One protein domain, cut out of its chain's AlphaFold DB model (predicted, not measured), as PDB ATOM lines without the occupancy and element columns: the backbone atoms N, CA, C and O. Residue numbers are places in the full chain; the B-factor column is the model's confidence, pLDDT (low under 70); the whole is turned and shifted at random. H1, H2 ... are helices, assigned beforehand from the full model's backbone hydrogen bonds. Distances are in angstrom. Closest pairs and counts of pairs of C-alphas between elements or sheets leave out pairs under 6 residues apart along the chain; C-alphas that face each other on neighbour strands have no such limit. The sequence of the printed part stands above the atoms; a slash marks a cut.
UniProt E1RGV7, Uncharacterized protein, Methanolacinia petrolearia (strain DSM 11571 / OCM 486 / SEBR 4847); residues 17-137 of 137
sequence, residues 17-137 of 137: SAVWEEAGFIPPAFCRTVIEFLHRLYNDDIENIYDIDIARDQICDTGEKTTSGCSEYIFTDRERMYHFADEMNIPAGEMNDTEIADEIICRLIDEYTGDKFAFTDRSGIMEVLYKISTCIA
ATOM      1  N   SER A  17     462.680 449.442 477.803       85.06
ATOM      2  CA  SER A  17     461.535 449.813 478.656       85.06
ATOM      3  C   SER A  17     461.572 451.274 479.112       85.06
ATOM      4  O   SER A  17     460.523 451.909 479.191       85.06
ATOM      5  N   ALA A  18     462.769 451.815 479.366       87.69
ATOM      6  CA  ALA A  18     462.947 453.206 479.778       87.69
ATOM      7  C   ALA A  18     462.524 454.206 478.687       87.69
ATOM      8  O   ALA A  18     461.959 455.246 479.011       87.69
ATOM      9  N   VAL A  19     462.709 453.855 477.406       90.06
ATOM     10  CA  VAL A  19     462.300 454.690 476.263       90.06
ATOM     11  C   VAL A  19     460.793 454.941 476.297       90.06
ATOM     12  O   VAL A  19     460.344 456.053 476.069       90.06
ATOM     13  N   TRP A  20     459.996 453.929 476.648       92.44
ATOM     14  CA  TRP A  20     458.534 454.045 476.710       92.44
ATOM     15  C   TRP A  20     458.056 454.869 477.913       92.44
ATOM     16  O   TRP A  20     457.062 455.593 477.833       92.44
ATOM     17  N   GLU A  21     458.770 454.792 479.038       89.44
ATOM     18  CA  GLU A  21     458.496 455.635 480.207       89.44
ATOM     19  C   GLU A  21     458.822 457.113 479.941       89.44
ATOM     20  O   GLU A  21     458.092 458.007 480.389       89.44
ATOM     21  N   GLU A  22     459.900 457.368 479.199       91.31
ATOM     22  CA  GLU A  22     460.305 458.701 478.757       91.31
ATOM     23  C   GLU A  22     459.373 459.248 477.676       91.31
ATOM     24  O   GLU A  22     458.932 460.385 477.784       91.31
ATOM     25  N   ALA A  23     458.972 458.425 476.709       91.62
ATOM     26  CA  ALA A  23     458.053 458.819 475.648       91.62
ATOM     27  C   ALA A  23     456.603 459.003 476.131       91.62
ATOM     28  O   ALA A  23     455.775 459.525 475.396       91.62
ATOM     29  N   GLY A  24     456.245 458.581 477.348       94.19
ATOM     30  CA  GLY A  24     454.899 458.798 477.896       94.19
ATOM     31  C   GLY A  24     453.808 457.901 477.294       94.19
ATOM     32  O   GLY A  24     452.612 458.184 477.438       94.19
ATOM     33  N   PHE A  25     454.183 456.797 476.646       93.25
ATOM     34  CA  PHE A  25     453.242 455.784 476.177       93.25
ATOM     35  C   PHE A  25     453.898 454.406 476.066       93.25
ATOM     36  O   PHE A  25     455.108 454.277 475.923       93.25
ATOM     37  N   ILE A  26     453.079 453.356 476.106       90.50
ATOM     38  CA  ILE A  26     453.508 451.972 475.897       90.50
ATOM     39  C   ILE A  26     452.938 451.501 474.557       90.50
ATOM     40  O   ILE A  26     451.709 451.431 474.424       90.50
ATOM     41  N   PRO A  27     453.788 451.155 473.576       86.75
ATOM     42  CA  PRO A  27     453.301 450.682 472.292       86.75
ATOM     43  C   PRO A  27     452.855 449.214 472.315       86.75
ATOM     44  O   PRO A  27     453.163 448.471 473.266       86.75
ATOM     45  N   PRO A  28     452.164 448.763 471.249       83.75
ATOM     46  CA  PRO A  28     451.819 447.362 471.062       83.75
ATOM     47  C   PRO A  28     453.026 446.442 471.265       83.75
ATOM     48  O   PRO A  28     454.175 446.798 470.992       83.75
ATOM     49  N   ALA A  29     452.770 445.231 471.765       79.56
ATOM     50  CA  ALA A  29     453.834 444.291 472.123       79.56
ATOM     51  C   ALA A  29     454.787 443.998 470.953       79.56
ATOM     52  O   ALA A  29     455.993 443.917 471.159       79.56
ATOM     53  N   PHE A  30     454.252 443.912 469.733       78.50
ATOM     54  CA  PHE A  30     455.035 443.737 468.513       78.50
ATOM     55  C   PHE A  30     456.071 444.853 468.323       78.50
ATOM     56  O   PHE A  30     457.257 444.564 468.186       78.50
ATOM     57  N   CYS A  31     455.642 446.117 468.398       80.38
ATOM     58  CA  CYS A  31     456.510 447.285 468.242       80.38
ATOM     59  C   CYS A  31     457.637 447.290 469.285       80.38
ATOM     60  O   CYS A  31     458.794 447.543 468.957       80.38
ATOM     61  N   ARG A  32     457.322 446.932 470.536       85.06
ATOM     62  CA  ARG A  32     458.318 446.831 471.615       85.06
ATOM     63  C   ARG A  32     459.350 445.737 471.353       85.06
ATOM     64  O   ARG A  32     460.540 445.979 471.522       85.06
ATOM     65  N   THR A  33     458.910 444.555 470.919       80.12
ATOM     66  CA  THR A  33     459.809 443.441 470.570       80.12
ATOM     67  C   THR A  33     460.734 443.811 469.410       80.12
ATOM     68  O   THR A  33     461.920 443.497 469.442       80.12
ATOM     69  N   VAL A  34     460.204 444.507 468.402       78.94
ATOM     70  CA  VAL A  34     460.972 444.996 467.251       78.94
ATOM     71  C   VAL A  34     462.049 445.992 467.678       78.94
ATOM     72  O   VAL A  34     463.210 445.822 467.320       78.94
ATOM     73  N   ILE A  35     461.680 447.009 468.455       84.50
ATOM     74  CA  ILE A  35     462.615 448.048 468.896       84.50
ATOM     75  C   ILE A  35     463.692 447.472 469.814       84.50
ATOM     76  O   ILE A  35     464.858 447.815 469.659       84.50
ATOM     77  N   GLU A  36     463.348 446.540 470.705       85.75
ATOM     78  CA  GLU A  36     464.347 445.826 471.505       85.75
ATOM     79  C   GLU A  36     465.340 445.059 470.625       85.75
ATOM     80  O   GLU A  36     466.548 445.106 470.858       85.75
ATOM     81  N   PHE A  37     464.847 444.341 469.614       80.38
ATOM     82  CA  PHE A  37     465.716 443.611 468.699       80.38
ATOM     83  C   PHE A  37     466.675 444.556 467.969       80.38
ATOM     84  O   PHE A  37     467.875 444.291 467.917       80.38
ATOM     85  N   LEU A  38     466.158 445.677 467.458       79.19
ATOM     86  CA  LEU A  38     466.963 446.702 466.801       79.19
ATOM     87  C   LEU A  38     467.988 447.327 467.754       79.19
ATOM     88  O   LEU A  38     469.138 447.494 467.360       79.19
ATOM     89  N   HIS A  39     467.610 447.598 469.005       84.62
ATOM     90  CA  HIS A  39     468.505 448.121 470.038       84.62
ATOM     91  C   HIS A  39     469.695 447.188 470.293       84.62
ATOM     92  O   HIS A  39     470.848 447.611 470.223       84.62
ATOM     93  N   ARG A  40     469.431 445.895 470.508       80.75
ATOM     94  CA  ARG A  40     470.483 444.889 470.738       80.75
ATOM     95  C   ARG A  40     471.382 444.704 469.524       80.75
ATOM     96  O   ARG A  40     472.595 444.574 469.655       80.75
ATOM     97  N   LEU A  41     470.796 444.713 468.329       76.06
ATOM     98  CA  LEU A  41     471.552 444.612 467.086       76.06
ATOM     99  C   LEU A  41     472.420 445.858 466.855       76.06
ATOM    100  O   LEU A  41     473.558 445.741 466.414       76.06
ATOM    101  N   TYR A  42     471.916 447.046 467.201       77.69
ATOM    102  CA  TYR A  42     472.676 448.292 467.158       77.69
ATOM    103  C   TYR A  42     473.826 448.311 468.172       77.69
ATOM    104  O   TYR A  42     474.878 448.867 467.872       77.69
ATOM    105  N   ASN A  43     473.686 447.683 469.339       79.00
ATOM    106  CA  ASN A  43     474.756 447.595 470.339       79.00
ATOM    107  C   ASN A  43     475.766 446.462 470.083       79.00
ATOM    108  O   ASN A  43     476.656 446.252 470.902       79.00
ATOM    109  N   ASP A  44     475.672 445.770 468.941       69.00
ATOM    110  CA  ASP A  44     476.469 444.583 468.597       69.00
ATOM    111  C   ASP A  44     476.306 443.416 469.603       69.00
ATOM    112  O   ASP A  44     477.085 442.470 469.590       69.00
ATOM    113  N   ASP A  45     475.250 443.419 470.429       60.06
ATOM    114  CA  ASP A  45     474.929 442.313 471.348       60.06
ATOM    115  C   ASP A  45     474.421 441.064 470.601       60.06
ATOM    116  O   ASP A  45     474.321 439.972 471.165       60.06
ATOM    117  N   ILE A  46     474.094 441.218 469.314       59.31
ATOM    118  CA  ILE A  46     473.668 440.160 468.396       59.31
ATOM    119  C   ILE A  46     474.754 439.999 467.327       59.31
ATOM    120  O   ILE A  46     474.691 440.588 466.250       59.31
ATOM    121  N   GLU A  47     475.772 439.188 467.625       55.19
ATOM    122  CA  GLU A  47     476.884 438.925 466.697       55.19
ATOM    123  C   GLU A  47     476.613 437.745 465.740       55.19
ATOM    124  O   GLU A  47     477.335 437.564 464.757       55.19
ATOM    125  N   ASN A  48     475.598 436.909 466.008       56.03
ATOM    126  CA  ASN A  48     475.421 435.626 465.327       56.03
ATOM    127  C   ASN A  48     474.091 435.517 464.562       56.03
ATOM    128  O   ASN A  48     473.028 435.894 465.050       56.03
ATOM    129  N   ILE A  49     474.139 434.908 463.373       53.38
ATOM    130  CA  ILE A  49     472.971 434.646 462.507       53.38
ATOM    131  C   ILE A  49     471.871 433.880 463.258       53.38
ATOM    132  O   ILE A  49     470.686 434.103 463.028       53.38
ATOM    133  N   TYR A  50     472.256 433.016 464.201       55.84
ATOM    134  CA  TYR A  50     471.318 432.235 465.008       55.84
ATOM    135  C   TYR A  50     470.439 433.107 465.922       55.84
ATOM    136  O   TYR A  50     469.260 432.814 466.112       55.84
ATOM    137  N   ASP A  51     470.987 434.203 466.444       60.47
ATOM    138  CA  ASP A  51     470.256 435.142 467.298       60.47
ATOM    139  C   ASP A  51     469.284 436.002 466.471       60.47
ATOM    140  O   ASP A  51     468.194 436.337 466.937       60.47
ATOM    141  N   ILE A  52     469.627 436.271 465.206       61.34
ATOM    142  CA  ILE A  52     468.745 436.932 464.233       61.34
ATOM    143  C   ILE A  52     467.546 436.037 463.884       61.34
ATOM    144  O   ILE A  52     466.414 436.521 463.864       61.34
ATOM    145  N   ASP A  53     467.760 434.740 463.644       60.59
ATOM    146  CA  ASP A  53     466.669 433.796 463.353       60.59
ATOM    147  C   ASP A  53     465.722 433.629 464.553       60.59
ATOM    148  O   ASP A  53     464.501 433.677 464.385       60.59
ATOM    149  N   ILE A  54     466.262 433.507 465.773       65.81
ATOM    150  CA  ILE A  54     465.451 433.438 467.000       65.81
ATOM    151  C   ILE A  54     464.630 434.716 467.177       65.81
ATOM    152  O   ILE A  54     463.438 434.647 467.486       65.81
ATOM    153  N   ALA A  55     465.241 435.883 466.979       63.72
ATOM    154  CA  ALA A  55     464.533 437.147 467.101       63.72
ATOM    155  C   ALA A  55     463.458 437.315 466.020       63.72
ATOM    156  O   ALA A  55     462.355 437.765 466.327       63.72
ATOM    157  N   ARG A  56     463.725 436.891 464.779       64.12
ATOM    158  CA  ARG A  56     462.721 436.863 463.706       64.12
ATOM    159  C   ARG A  56     461.525 436.006 464.105       64.12
ATOM    160  O   ARG A  56     460.387 436.444 463.933       64.12
ATOM    161  N   ASP A  57     461.764 434.816 464.642       67.44
ATOM    162  CA  ASP A  57     460.697 433.903 465.051       67.44
ATOM    163  C   ASP A  57     459.890 434.483 466.228       67.44
ATOM    164  O   ASP A  57     458.661 434.408 466.223       67.44
ATOM    165  N   GLN A  58     460.543 435.159 467.183       66.50
ATOM    166  CA  GLN A  58     459.870 435.887 468.272       66.50
ATOM    167  C   GLN A  58     459.031 437.068 467.767       66.50
ATOM    168  O   GLN A  58     457.915 437.275 468.247       66.50
ATOM    169  N   ILE A  59     459.535 437.833 466.796       66.50
ATOM    170  CA  ILE A  59     458.801 438.930 466.148       66.50
ATOM    171  C   ILE A  59     457.575 438.376 465.408       66.50
ATOM    172  O   ILE A  59     456.481 438.918 465.563       66.50
ATOM    173  N   CYS A  60     457.723 437.277 464.661       64.19
ATOM    174  CA  CYS A  60     456.617 436.642 463.938       64.19
ATOM    175  C   CYS A  60     455.548 436.090 464.898       64.19
ATOM    176  O   CYS A  60     454.369 436.392 464.728       64.19
ATOM    177  N   ASP A  61     455.949 435.364 465.945       65.81
ATOM    178  CA  ASP A  61     455.036 434.821 466.963       65.81
ATOM    179  C   ASP A  61     454.326 435.942 467.748       65.81
ATOM    180  O   ASP A  61     453.134 435.856 468.050       65.81
ATOM    181  N   THR A  62     455.025 437.049 468.031       63.59
ATOM    182  CA  THR A  62     454.414 438.230 468.660       63.59
ATOM    183  C   THR A  62     453.408 438.896 467.721       63.59
ATOM    184  O   THR A  62     452.317 439.238 468.170       63.59
ATOM    185  N   GLY A  63     453.737 439.031 466.432       58.53
ATOM    186  CA  GLY A  63     452.851 439.582 465.402       58.53
ATOM    187  C   GLY A  63     451.555 438.780 465.249       58.53
ATOM    188  O   GLY A  63     450.457 439.343 465.265       58.53
ATOM    189  N   GLU A  64     451.663 437.449 465.204       58.09
ATOM    190  CA  GLU A  64     450.505 436.551 465.166       58.09
ATOM    191  C   GLU A  64     449.642 436.688 466.429       58.09
ATOM    192  O   GLU A  64     448.421 436.815 466.333       58.09
ATOM    193  N   LYS A  65     450.253 436.773 467.617       52.84
ATOM    194  CA  LYS A  65     449.531 436.975 468.889       52.84
ATOM    195  C   LYS A  65     448.903 438.363 469.023       52.84
ATOM    196  O   LYS A  65     447.865 438.502 469.669       52.84
ATOM    197  N   THR A  66     449.475 439.398 468.407       49.28
ATOM    198  CA  THR A  66     448.900 440.753 468.440       49.28
ATOM    199  C   THR A  66     447.615 440.889 467.633       49.28
ATOM    200  O   THR A  66     446.809 441.756 467.966       49.28
ATOM    201  N   THR A  67     447.332 439.975 466.693       48.72
ATOM    202  CA  THR A  67     445.996 439.886 466.073       48.72
ATOM    203  C   THR A  67     444.900 439.475 467.067       48.72
ATOM    204  O   THR A  67     443.718 439.624 466.760       48.72
ATOM    205  N   SER A  68     445.259 438.996 468.272       39.66
ATOM    206  CA  SER A  68     444.309 438.432 469.235       39.66
ATOM    207  C   SER A  68     444.220 439.129 470.605       39.66
ATOM    208  O   SER A  68     443.497 438.605 471.456       39.66
ATOM    209  N   GLY A  69     444.883 440.268 470.876       38.91
ATOM    210  CA  GLY A  69     444.593 440.974 472.146       38.91
ATOM    211  C   GLY A  69     445.574 441.987 472.747       38.91
ATOM    212  O   GLY A  69     445.441 442.277 473.934       38.91
ATOM    213  N   CYS A  70     446.547 442.537 472.015       46.41
ATOM    214  CA  CYS A  70     447.393 443.627 472.538       46.41
ATOM    215  C   CYS A  70     447.810 444.592 471.415       46.41
ATOM    216  O   CYS A  70     448.992 444.868 471.215       46.41
ATOM    217  N   SER A  71     446.818 445.012 470.630       60.75
ATOM    218  CA  SER A  71     446.959 445.842 469.428       60.75
ATOM    219  C   SER A  71     446.867 447.346 469.697       60.75
ATOM    220  O   SER A  71     446.911 448.125 468.755       60.75
ATOM    221  N   GLU A  72     446.689 447.767 470.951       75.44
ATOM    222  CA  GLU A  72     446.375 449.157 471.291       75.44
ATOM    223  C   GLU A  72     447.508 449.831 472.070       75.44
ATOM    224  O   GLU A  72     448.165 449.218 472.917       75.44
ATOM    225  N   TYR A  73     447.701 451.116 471.782       83.94
ATOM    226  CA  TYR A  73     448.575 452.015 472.524       83.94
ATOM    227  C   TYR A  73     448.031 452.279 473.928       83.94
ATOM    228  O   TYR A  73     446.839 452.533 474.111       83.94
ATOM    229  N   ILE A  74     448.917 452.293 474.925       90.25
ATOM    230  CA  ILE A  74     448.586 452.762 476.274       90.25
ATOM    231  C   ILE A  74     449.281 454.103 476.490       90.25
ATOM    232  O   ILE A  74     450.470 454.150 476.795       90.25
ATOM    233  N   PHE A  75     448.533 455.196 476.361       91.88
ATOM    234  CA  PHE A  75     449.031 456.540 476.650       91.88
ATOM    235  C   PHE A  75     449.055 456.770 478.162       91.88
ATOM    236  O   PHE A  75     448.004 456.798 478.807       91.88
ATOM    237  N   THR A  76     450.247 456.905 478.740       93.12
ATOM    238  CA  THR A  76     450.432 457.088 480.188       93.12
ATOM    239  C   THR A  76     450.563 458.562 480.558       93.12
ATOM    240  O   THR A  76     450.064 458.967 481.607       93.12
ATOM    241  N   ASP A  77     451.179 459.364 479.690       94.31
ATOM    242  CA  ASP A  77     451.368 460.805 479.841       94.31
ATOM    243  C   ASP A  77     451.431 461.455 478.450       94.31
ATOM    244  O   ASP A  77     452.454 461.430 477.767       94.31
ATOM    245  N   ARG A  78     450.302 462.023 478.008       93.50
ATOM    246  CA  ARG A  78     450.202 462.636 476.678       93.50
ATOM    247  C   ARG A  78     451.117 463.840 476.535       93.50
ATOM    248  O   ARG A  78     451.793 463.939 475.524       93.50
ATOM    249  N   GLU A  79     451.160 464.742 477.515       94.56
ATOM    250  CA  GLU A  79     452.012 465.939 477.426       94.56
ATOM    251  C   GLU A  79     453.474 465.547 477.225       94.56
ATOM    252  O   GLU A  79     454.165 466.131 476.391       94.56
ATOM    253  N   ARG A  80     453.910 464.495 477.921       95.44
ATOM    254  CA  ARG A  80     455.238 463.923 477.734       95.44
ATOM    255  C   ARG A  80     455.442 463.329 476.342       95.44
ATOM    256  O   ARG A  80     456.474 463.595 475.745       95.44
ATOM    257  N   MET A  81     454.462 462.610 475.797       95.56
ATOM    258  CA  MET A  81     454.524 462.116 474.416       95.56
ATOM    259  C   MET A  81     454.670 463.245 473.396       95.56
ATOM    260  O   MET A  81     455.502 463.148 472.502       95.56
ATOM    261  N   TYR A  82     453.913 464.334 473.539       94.44
ATOM    262  CA  TYR A  82     454.041 465.490 472.646       94.44
ATOM    263  C   TYR A  82     455.396 466.197 472.806       94.44
ATOM    264  O   TYR A  82     455.965 466.635 471.811       94.44
ATOM    265  N   HIS A  83     455.933 466.287 474.027       94.88
ATOM    266  CA  HIS A  83     457.279 466.823 474.257       94.88
ATOM    267  C   HIS A  83     458.355 465.948 473.607       94.88
ATOM    268  O   HIS A  83     459.217 466.456 472.901       94.88
ATOM    269  N   PHE A  84     458.264 464.631 473.793       94.88
ATOM    270  CA  PHE A  84     459.176 463.670 473.184       94.88
ATOM    271  C   PHE A  84     459.109 463.732 471.651       94.88
ATOM    272  O   PHE A  84     460.135 463.754 470.976       94.88
ATOM    273  N   ALA A  85     457.903 463.849 471.084       93.31
ATOM    274  CA  ALA A  85     457.712 464.064 469.652       93.31
ATOM    275  C   ALA A  85     458.423 465.340 469.160       93.31
ATOM    276  O   ALA A  85     459.091 465.308 468.124       93.31
ATOM    277  N   ASP A  86     458.327 466.446 469.903       93.81
ATOM    278  CA  ASP A  86     459.010 467.705 469.578       93.81
ATOM    279  C   ASP A  86     460.540 467.558 469.620       93.81
ATOM    280  O   ASP A  86     461.227 467.983 468.690       93.81
ATOM    281  N   GLU A  87     461.081 466.861 470.627       94.12
ATOM    282  CA  GLU A  87     462.514 466.536 470.721       94.12
ATOM    283  C   GLU A  87     463.001 465.715 469.515       94.12
ATOM    284  O   GLU A  87     464.103 465.935 469.002       94.12
ATOM    285  N   MET A  88     462.146 464.832 468.992       89.56
ATOM    286  CA  MET A  88     462.389 464.065 467.767       89.56
ATOM    287  C   MET A  88     462.110 464.849 466.470       89.56
ATOM    288  O   MET A  88     462.270 464.306 465.373       89.56
ATOM    289  N   ASN A  89     461.745 466.133 466.555       93.06
ATOM    290  CA  ASN A  89     461.348 466.993 465.433       93.06
ATOM    291  C   ASN A  89     460.141 466.445 464.639       93.06
ATOM    292  O   ASN A  89     460.096 466.544 463.407       93.06
ATOM    293  N   ILE A  90     459.167 465.857 465.338       90.00
ATOM    294  CA  ILE A  90     457.911 465.357 464.772       90.00
ATOM    295  C   ILE A  90     456.835 466.454 464.874       90.00
ATOM    296  O   ILE A  90     456.450 466.849 465.976       90.00
ATOM    297  N   PRO A  91     456.311 466.969 463.746       85.62
ATOM    298  CA  PRO A  91     455.309 468.029 463.770       85.62
ATOM    299  C   PRO A  91     453.919 467.488 464.138       85.62
ATOM    300  O   PRO A  91     453.219 466.932 463.303       85.62
ATOM    301  N   ALA A  92     453.464 467.753 465.362       79.31
ATOM    302  CA  ALA A  92     452.182 467.267 465.892       79.31
ATOM    303  C   ALA A  92     450.903 467.935 465.319       79.31
ATOM    304  O   ALA A  92     449.805 467.652 465.783       79.31
ATOM    305  N   GLY A  93     451.016 468.849 464.348       82.25
ATOM    306  CA  GLY A  93     449.988 469.849 464.005       82.25
ATOM    307  C   GLY A  93     448.545 469.343 463.841       82.25
ATOM    308  O   GLY A  93     447.661 469.805 464.558       82.25
ATOM    309  N   GLU A  94     448.298 468.436 462.890       83.31
ATOM    310  CA  GLU A  94     446.965 467.843 462.640       83.31
ATOM    311  C   GLU A  94     446.889 466.358 463.034       83.31
ATOM    312  O   GLU A  94     445.870 465.711 462.800       83.31
ATOM    313  N   MET A  95     447.959 465.819 463.623       87.94
ATOM    314  CA  MET A  95     448.065 464.401 463.952       87.94
ATOM    315  C   MET A  95     447.317 464.096 465.249       87.94
ATOM    316  O   MET A  95     447.368 464.858 466.216       87.94
ATOM    317  N   ASN A  96     446.625 462.963 465.282       89.75
ATOM    318  CA  ASN A  96     446.058 462.426 466.510       89.75
ATOM    319  C   ASN A  96     447.120 461.674 467.337       89.75
ATOM    320  O   ASN A  96     448.204 461.366 466.846       89.75
ATOM    321  N   ASP A  97     446.802 461.352 468.594       91.00
ATOM    322  CA  ASP A  97     447.750 460.706 469.516       91.00
ATOM    323  C   ASP A  97     448.372 459.416 468.954       91.00
ATOM    324  O   ASP A  97     449.555 459.160 469.164       91.00
ATOM    325  N   THR A  98     447.582 458.604 468.247       88.25
ATOM    326  CA  THR A  98     448.056 457.355 467.641       88.25
ATOM    327  C   THR A  98     449.023 457.641 466.503       88.25
ATOM    328  O   THR A  98     450.097 457.058 466.477       88.25
ATOM    329  N   GLU A  99     448.691 458.588 465.622       87.00
ATOM    330  CA  GLU A  99     449.570 458.982 464.513       87.00
ATOM    331  C   GLU A  99     450.914 459.519 465.025       87.00
ATOM    332  O   GLU A  99     451.960 459.249 464.442       87.00
ATOM    333  N   ILE A 100     450.908 460.254 466.140       91.31
ATOM    334  CA  ILE A 100     452.138 460.751 466.770       91.31
ATOM    335  C   ILE A 100     452.950 459.599 467.365       91.31
ATOM    336  O   ILE A 100     454.163 459.550 467.180       91.31
ATOM    337  N   ALA A 101     452.299 458.660 468.056       90.00
ATOM    338  CA  ALA A 101     452.969 457.483 468.601       90.00
ATOM    339  C   ALA A 101     453.562 456.583 467.504       90.00
ATOM    340  O   ALA A 101     454.681 456.091 467.666       90.00
ATOM    341  N   ASP A 102     452.853 456.410 466.385       86.31
ATOM    342  CA  ASP A 102     453.342 455.694 465.204       86.31
ATOM    343  C   ASP A 102     454.596 456.375 464.633       86.31
ATOM    344  O   ASP A 102     455.609 455.714 464.399       86.31
ATOM    345  N   GLU A 103     454.578 457.701 464.471       87.88
ATOM    346  CA  GLU A 103     455.730 458.449 463.951       87.88
ATOM    347  C   GLU A 103     456.933 458.391 464.908       87.88
ATOM    348  O   GLU A 103     458.063 458.212 464.452       87.88
ATOM    349  N   ILE A 104     456.716 458.452 466.229       91.44
ATOM    350  CA  ILE A 104     457.779 458.238 467.229       91.44
ATOM    351  C   ILE A 104     458.427 456.861 467.032       91.44
ATOM    352  O   ILE A 104     459.654 456.752 466.999       91.44
ATOM    353  N   ILE A 105     457.626 455.803 466.863       89.44
ATOM    354  CA  ILE A 105     458.147 454.450 466.624       89.44
ATOM    355  C   ILE A 105     458.944 454.393 465.322       89.44
ATOM    356  O   ILE A 105     460.042 453.837 465.316       89.44
ATOM    357  N   CYS A 106     458.422 454.968 464.238       83.19
ATOM    358  CA  CYS A 106     459.117 455.018 462.953       83.19
ATOM    359  C   CYS A 106     460.476 455.711 463.081       83.19
ATOM    360  O   CYS A 106     461.479 455.175 462.616       83.19
ATOM    361  N   ARG A 107     460.548 456.843 463.791       86.25
ATOM    362  CA  ARG A 107     461.819 457.540 464.025       86.25
ATOM    363  C   ARG A 107     462.805 456.732 464.857       86.25
ATOM    364  O   ARG A 107     463.988 456.739 464.535       86.25
ATOM    365  N   LEU A 108     462.340 456.005 465.874       86.94
ATOM    366  CA  LEU A 108     463.200 455.098 466.638       86.94
ATOM    367  C   LEU A 108     463.727 453.953 465.756       86.94
ATOM    368  O   LEU A 108     464.905 453.612 465.834       86.94
ATOM    369  N   ILE A 109     462.888 453.373 464.889       81.94
ATOM    370  CA  ILE A 109     463.331 452.361 463.914       81.94
ATOM    371  C   ILE A 109     464.402 452.949 462.992       81.94
ATOM    372  O   ILE A 109     465.435 452.313 462.783       81.94
ATOM    373  N   ASP A 110     464.184 454.148 462.458       80.88
ATOM    374  CA  ASP A 110     465.143 454.829 461.587       80.88
ATOM    375  C   ASP A 110     466.467 455.118 462.309       80.88
ATOM    376  O   ASP A 110     467.534 454.897 461.739       80.88
ATOM    377  N   GLU A 111     466.423 455.544 463.574       84.06
ATOM    378  CA  GLU A 111     467.616 455.799 464.389       84.06
ATOM    379  C   GLU A 111     468.454 454.532 464.571       84.06
ATOM    380  O   GLU A 111     469.666 454.544 464.344       84.06
ATOM    381  N   TYR A 112     467.810 453.409 464.894       80.19
ATOM    382  CA  TYR A 112     468.523 452.143 464.999       80.19
ATOM    383  C   TYR A 112     468.990 451.629 463.633       80.19
ATOM    384  O   TYR A 112     470.052 451.018 463.549       80.19
ATOM    385  N   THR A 113     468.242 451.868 462.550       71.88
ATOM    386  CA  THR A 113     468.539 451.285 461.229       71.88
ATOM    387  C   THR A 113     469.488 452.113 460.349       71.88
ATOM    388  O   THR A 113     470.125 451.550 459.455       71.88
ATOM    389  N   GLY A 114     469.624 453.417 460.605       65.31
ATOM    390  CA  GLY A 114     470.223 454.398 459.695       65.31
ATOM    391  C   GLY A 114     471.684 454.148 459.304       65.31
ATOM    392  O   GLY A 114     471.984 454.017 458.116       65.31
ATOM    393  N   ASP A 115     472.599 454.051 460.273       53.69
ATOM    394  CA  ASP A 115     474.045 454.051 459.970       53.69
ATOM    395  C   ASP A 115     474.699 452.659 460.003       53.69
ATOM    396  O   ASP A 115     475.669 452.409 459.281       53.69
ATOM    397  N   LYS A 116     474.169 451.712 460.788       52.84
ATOM    398  CA  LYS A 116     474.779 450.377 460.954       52.84
ATOM    399  C   LYS A 116     474.332 449.340 459.916       52.84
ATOM    400  O   LYS A 116     475.093 448.424 459.607       52.84
ATOM    401  N   PHE A 117     473.154 449.489 459.310       53.00
ATOM    402  CA  PHE A 117     472.559 448.446 458.452       53.00
ATOM    403  C   PHE A 117     472.716 448.679 456.951       53.00
ATOM    404  O   PHE A 117     472.258 447.880 456.129       53.00
ATOM    405  N   ALA A 118     473.443 449.725 456.562       49.28
ATOM    406  CA  ALA A 118     473.760 449.968 455.164       49.28
ATOM    407  C   ALA A 118     474.616 448.843 454.530       49.28
ATOM    408  O   ALA A 118     474.585 448.710 453.304       49.28
ATOM    409  N   PHE A 119     475.313 448.008 455.321       41.78
ATOM    410  CA  PHE A 119     476.377 447.116 454.823       41.78
ATOM    411  C   PHE A 119     476.277 445.616 455.159       41.78
ATOM    412  O   PHE A 119     477.109 444.854 454.668       41.78
ATOM    413  N   THR A 120     475.278 445.153 455.912       44.97
ATOM    414  CA  THR A 120     475.156 443.725 456.279       44.97
ATOM    415  C   THR A 120     474.137 443.011 455.387       44.97
ATOM    416  O   THR A 120     473.137 443.608 454.995       44.97
ATOM    417  N   ASP A 121     474.418 441.753 455.024       47.75
ATOM    418  CA  ASP A 121     473.629 440.908 454.112       47.75
ATOM    419  C   ASP A 121     472.113 441.024 454.371       47.75
ATOM    420  O   ASP A 121     471.575 440.591 455.391       47.75
ATOM    421  N   ARG A 122     471.435 441.716 453.450       50.56
ATOM    422  CA  ARG A 122     470.164 442.415 453.687       50.56
ATOM    423  C   ARG A 122     468.938 441.506 453.725       50.56
ATOM    424  O   ARG A 122     467.841 442.001 453.952       50.56
ATOM    425  N   SER A 123     469.066 440.204 453.482       52.91
ATOM    426  CA  SER A 123     467.879 439.386 453.204       52.91
ATOM    427  C   SER A 123     466.999 439.139 454.439       52.91
ATOM    428  O   SER A 123     465.781 439.175 454.312       52.91
ATOM    429  N   GLY A 124     467.587 438.949 455.628       51.06
ATOM    430  CA  GLY A 124     466.827 438.717 456.869       51.06
ATOM    431  C   GLY A 124     466.313 440.002 457.525       51.06
ATOM    432  O   GLY A 124     465.158 440.078 457.937       51.06
ATOM    433  N   ILE A 125     467.144 441.049 457.567       54.41
ATOM    434  CA  ILE A 125     466.795 442.335 458.193       54.41
ATOM    435  C   ILE A 125     465.745 443.077 457.362       54.41
ATOM    436  O   ILE A 125     464.790 443.606 457.922       54.41
ATOM    437  N   MET A 126     465.845 443.054 456.027       59.16
ATOM    438  CA  MET A 126     464.825 443.673 455.173       59.16
ATOM    439  C   MET A 126     463.488 442.931 455.231       59.16
ATOM    440  O   MET A 126     462.461 443.571 455.059       59.16
ATOM    441  N   GLU A 127     463.463 441.619 455.493       58.09
ATOM    442  CA  GLU A 127     462.205 440.892 455.710       58.09
ATOM    443  C   GLU A 127     461.527 441.333 457.017       58.09
ATOM    444  O   GLU A 127     460.313 441.538 457.045       58.09
ATOM    445  N   VAL A 128     462.311 441.532 458.082       54.53
ATOM    446  CA  VAL A 128     461.820 442.057 459.364       54.53
ATOM    447  C   VAL A 128     461.312 443.493 459.193       54.53
ATOM    448  O   VAL A 128     460.173 443.769 459.559       54.53
ATOM    449  N   LEU A 129     462.085 444.377 458.554       59.56
ATOM    450  CA  LEU A 129     461.678 445.760 458.259       59.56
ATOM    451  C   LEU A 129     460.457 445.832 457.333       59.56
ATOM    452  O   LEU A 129     459.560 446.642 457.559       59.56
ATOM    453  N   TYR A 130     460.364 444.951 456.336       61.12
ATOM    454  CA  TYR A 130     459.189 444.847 455.471       61.12
ATOM    455  C   TYR A 130     457.947 444.426 456.266       61.12
ATOM    456  O   TYR A 130     456.906 445.070 456.152       61.12
ATOM    457  N   LYS A 131     458.055 443.409 457.131       53.78
ATOM    458  CA  LYS A 131     456.955 442.991 458.015       53.78
ATOM    459  C   LYS A 131     456.516 444.119 458.952       53.78
ATOM    460  O   LYS A 131     455.319 444.336 459.102       53.78
ATOM    461  N   ILE A 132     457.462 444.884 459.502       51.97
ATOM    462  CA  ILE A 132     457.171 446.075 460.314       51.97
ATOM    463  C   ILE A 132     456.397 447.116 459.497       51.97
ATOM    464  O   ILE A 132     455.341 447.564 459.936       51.97
ATOM    465  N   SER A 133     456.844 447.419 458.273       50.81
ATOM    466  CA  SER A 133     456.152 448.367 457.386       50.81
ATOM    467  C   SER A 133     454.725 447.933 457.016       50.81
ATOM    468  O   SER A 133     453.865 448.779 456.808       50.81
ATOM    469  N   THR A 134     454.446 446.625 456.986       51.16
ATOM    470  CA  THR A 134     453.096 446.088 456.736       51.16
ATOM    471  C   THR A 134     452.212 445.992 457.981       51.16
ATOM    472  O   THR A 134     451.030 445.704 457.845       51.16
ATOM    473  N   CYS A 135     452.767 446.190 459.180       43.19
ATOM    474  CA  CYS A 135     452.014 446.184 460.439       43.19
ATOM    475  C   CYS A 135     451.630 447.593 460.921       43.19
ATOM    476  O   CYS A 135     450.741 447.701 461.760       43.19
ATOM    477  N   ILE A 136     452.304 448.634 460.422       41.44
ATOM    478  CA  ILE A 136     452.058 450.049 460.764       41.44
ATOM    479  C   ILE A 136     451.147 450.738 459.711       41.44
ATOM    480  O   ILE A 136     450.669 451.843 459.941       41.44
ATOM    481  N   ALA A 137     450.868 450.087 458.571       36.00
ATOM    482  CA  ALA A 137     449.978 450.574 457.503       36.00
ATOM    483  C   ALA A 137     448.534 450.062 457.645       36.00
ATOM    484  O   ALA A 137     447.605 450.822 457.283       36.00
TER     485      ALA A 137
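This is residues 17 to 137 of the 137 residues of an uncharacterized protein of Methanolacinia petrolearia (strain DSM 11571 / OCM 486 / SEBR 4847) (UniProt E1RGV7). Three long helices, H3, H2 and H5, lie side by side as a layer with H2 in the middle, and H6 lies loosely over one face of it, running nearly along the others. H4 packs on H5 at the edge away from H2, and short H1 is set across H4. The printed part has 121 residues, with six named helices, H1 to H6 in chain order, and no named strand; its class is all helix. It is compact, with a radius of gyration of the C-alphas of 14.6 A and spans of 41 by 34 by 25 A.

H1, residues 17 to 23, touches H4, residues 78 to 87, about perpendicular at 89 degrees; their closest C-alphas, Ala 23 and Met 81, are 5.0 A apart. H2, residues 29 to 42, and H3, residues 49 to 66, form a helical hairpin and touch at a shallow tilt of 16 degrees, opposite ways, closest at C-alphas 30 and 62, 5.5 A. H2 touches H5, residues 97 to 113, at a shallow tilt of 24 degrees, the same way, closest at C-alphas 38 and 112, 5.9 A. H5 touches H4 with residues 97 to 104 alone, closest at C-alphas 104 and 85, 6.3 A. H6, residues 123 to 135, is close to but not clearly touching H3, with C-alphas 128 and 56 closest at 6.8 A. Every O i to N i+4 pair is within hydrogen-bond range in H1 to H5, and 8 of 9 in H6.

H1 begins at C-alpha 17 (461.535, 449.813, 478.656). H3 is 25.5 A long, H5 24.3 A and H2 19.9 A. H6, 18.7 A, ends at C-alpha 135 (452.014, 446.184, 460.439).

The printed part has no cut. The link from H3 to H4 is long; residues 74 to 75 in it pair antiparallel with residues 25 to 26. Residues 118 to 123 stand free. Residues 44 to 71 and 114 to 137 are under pLDDT 70.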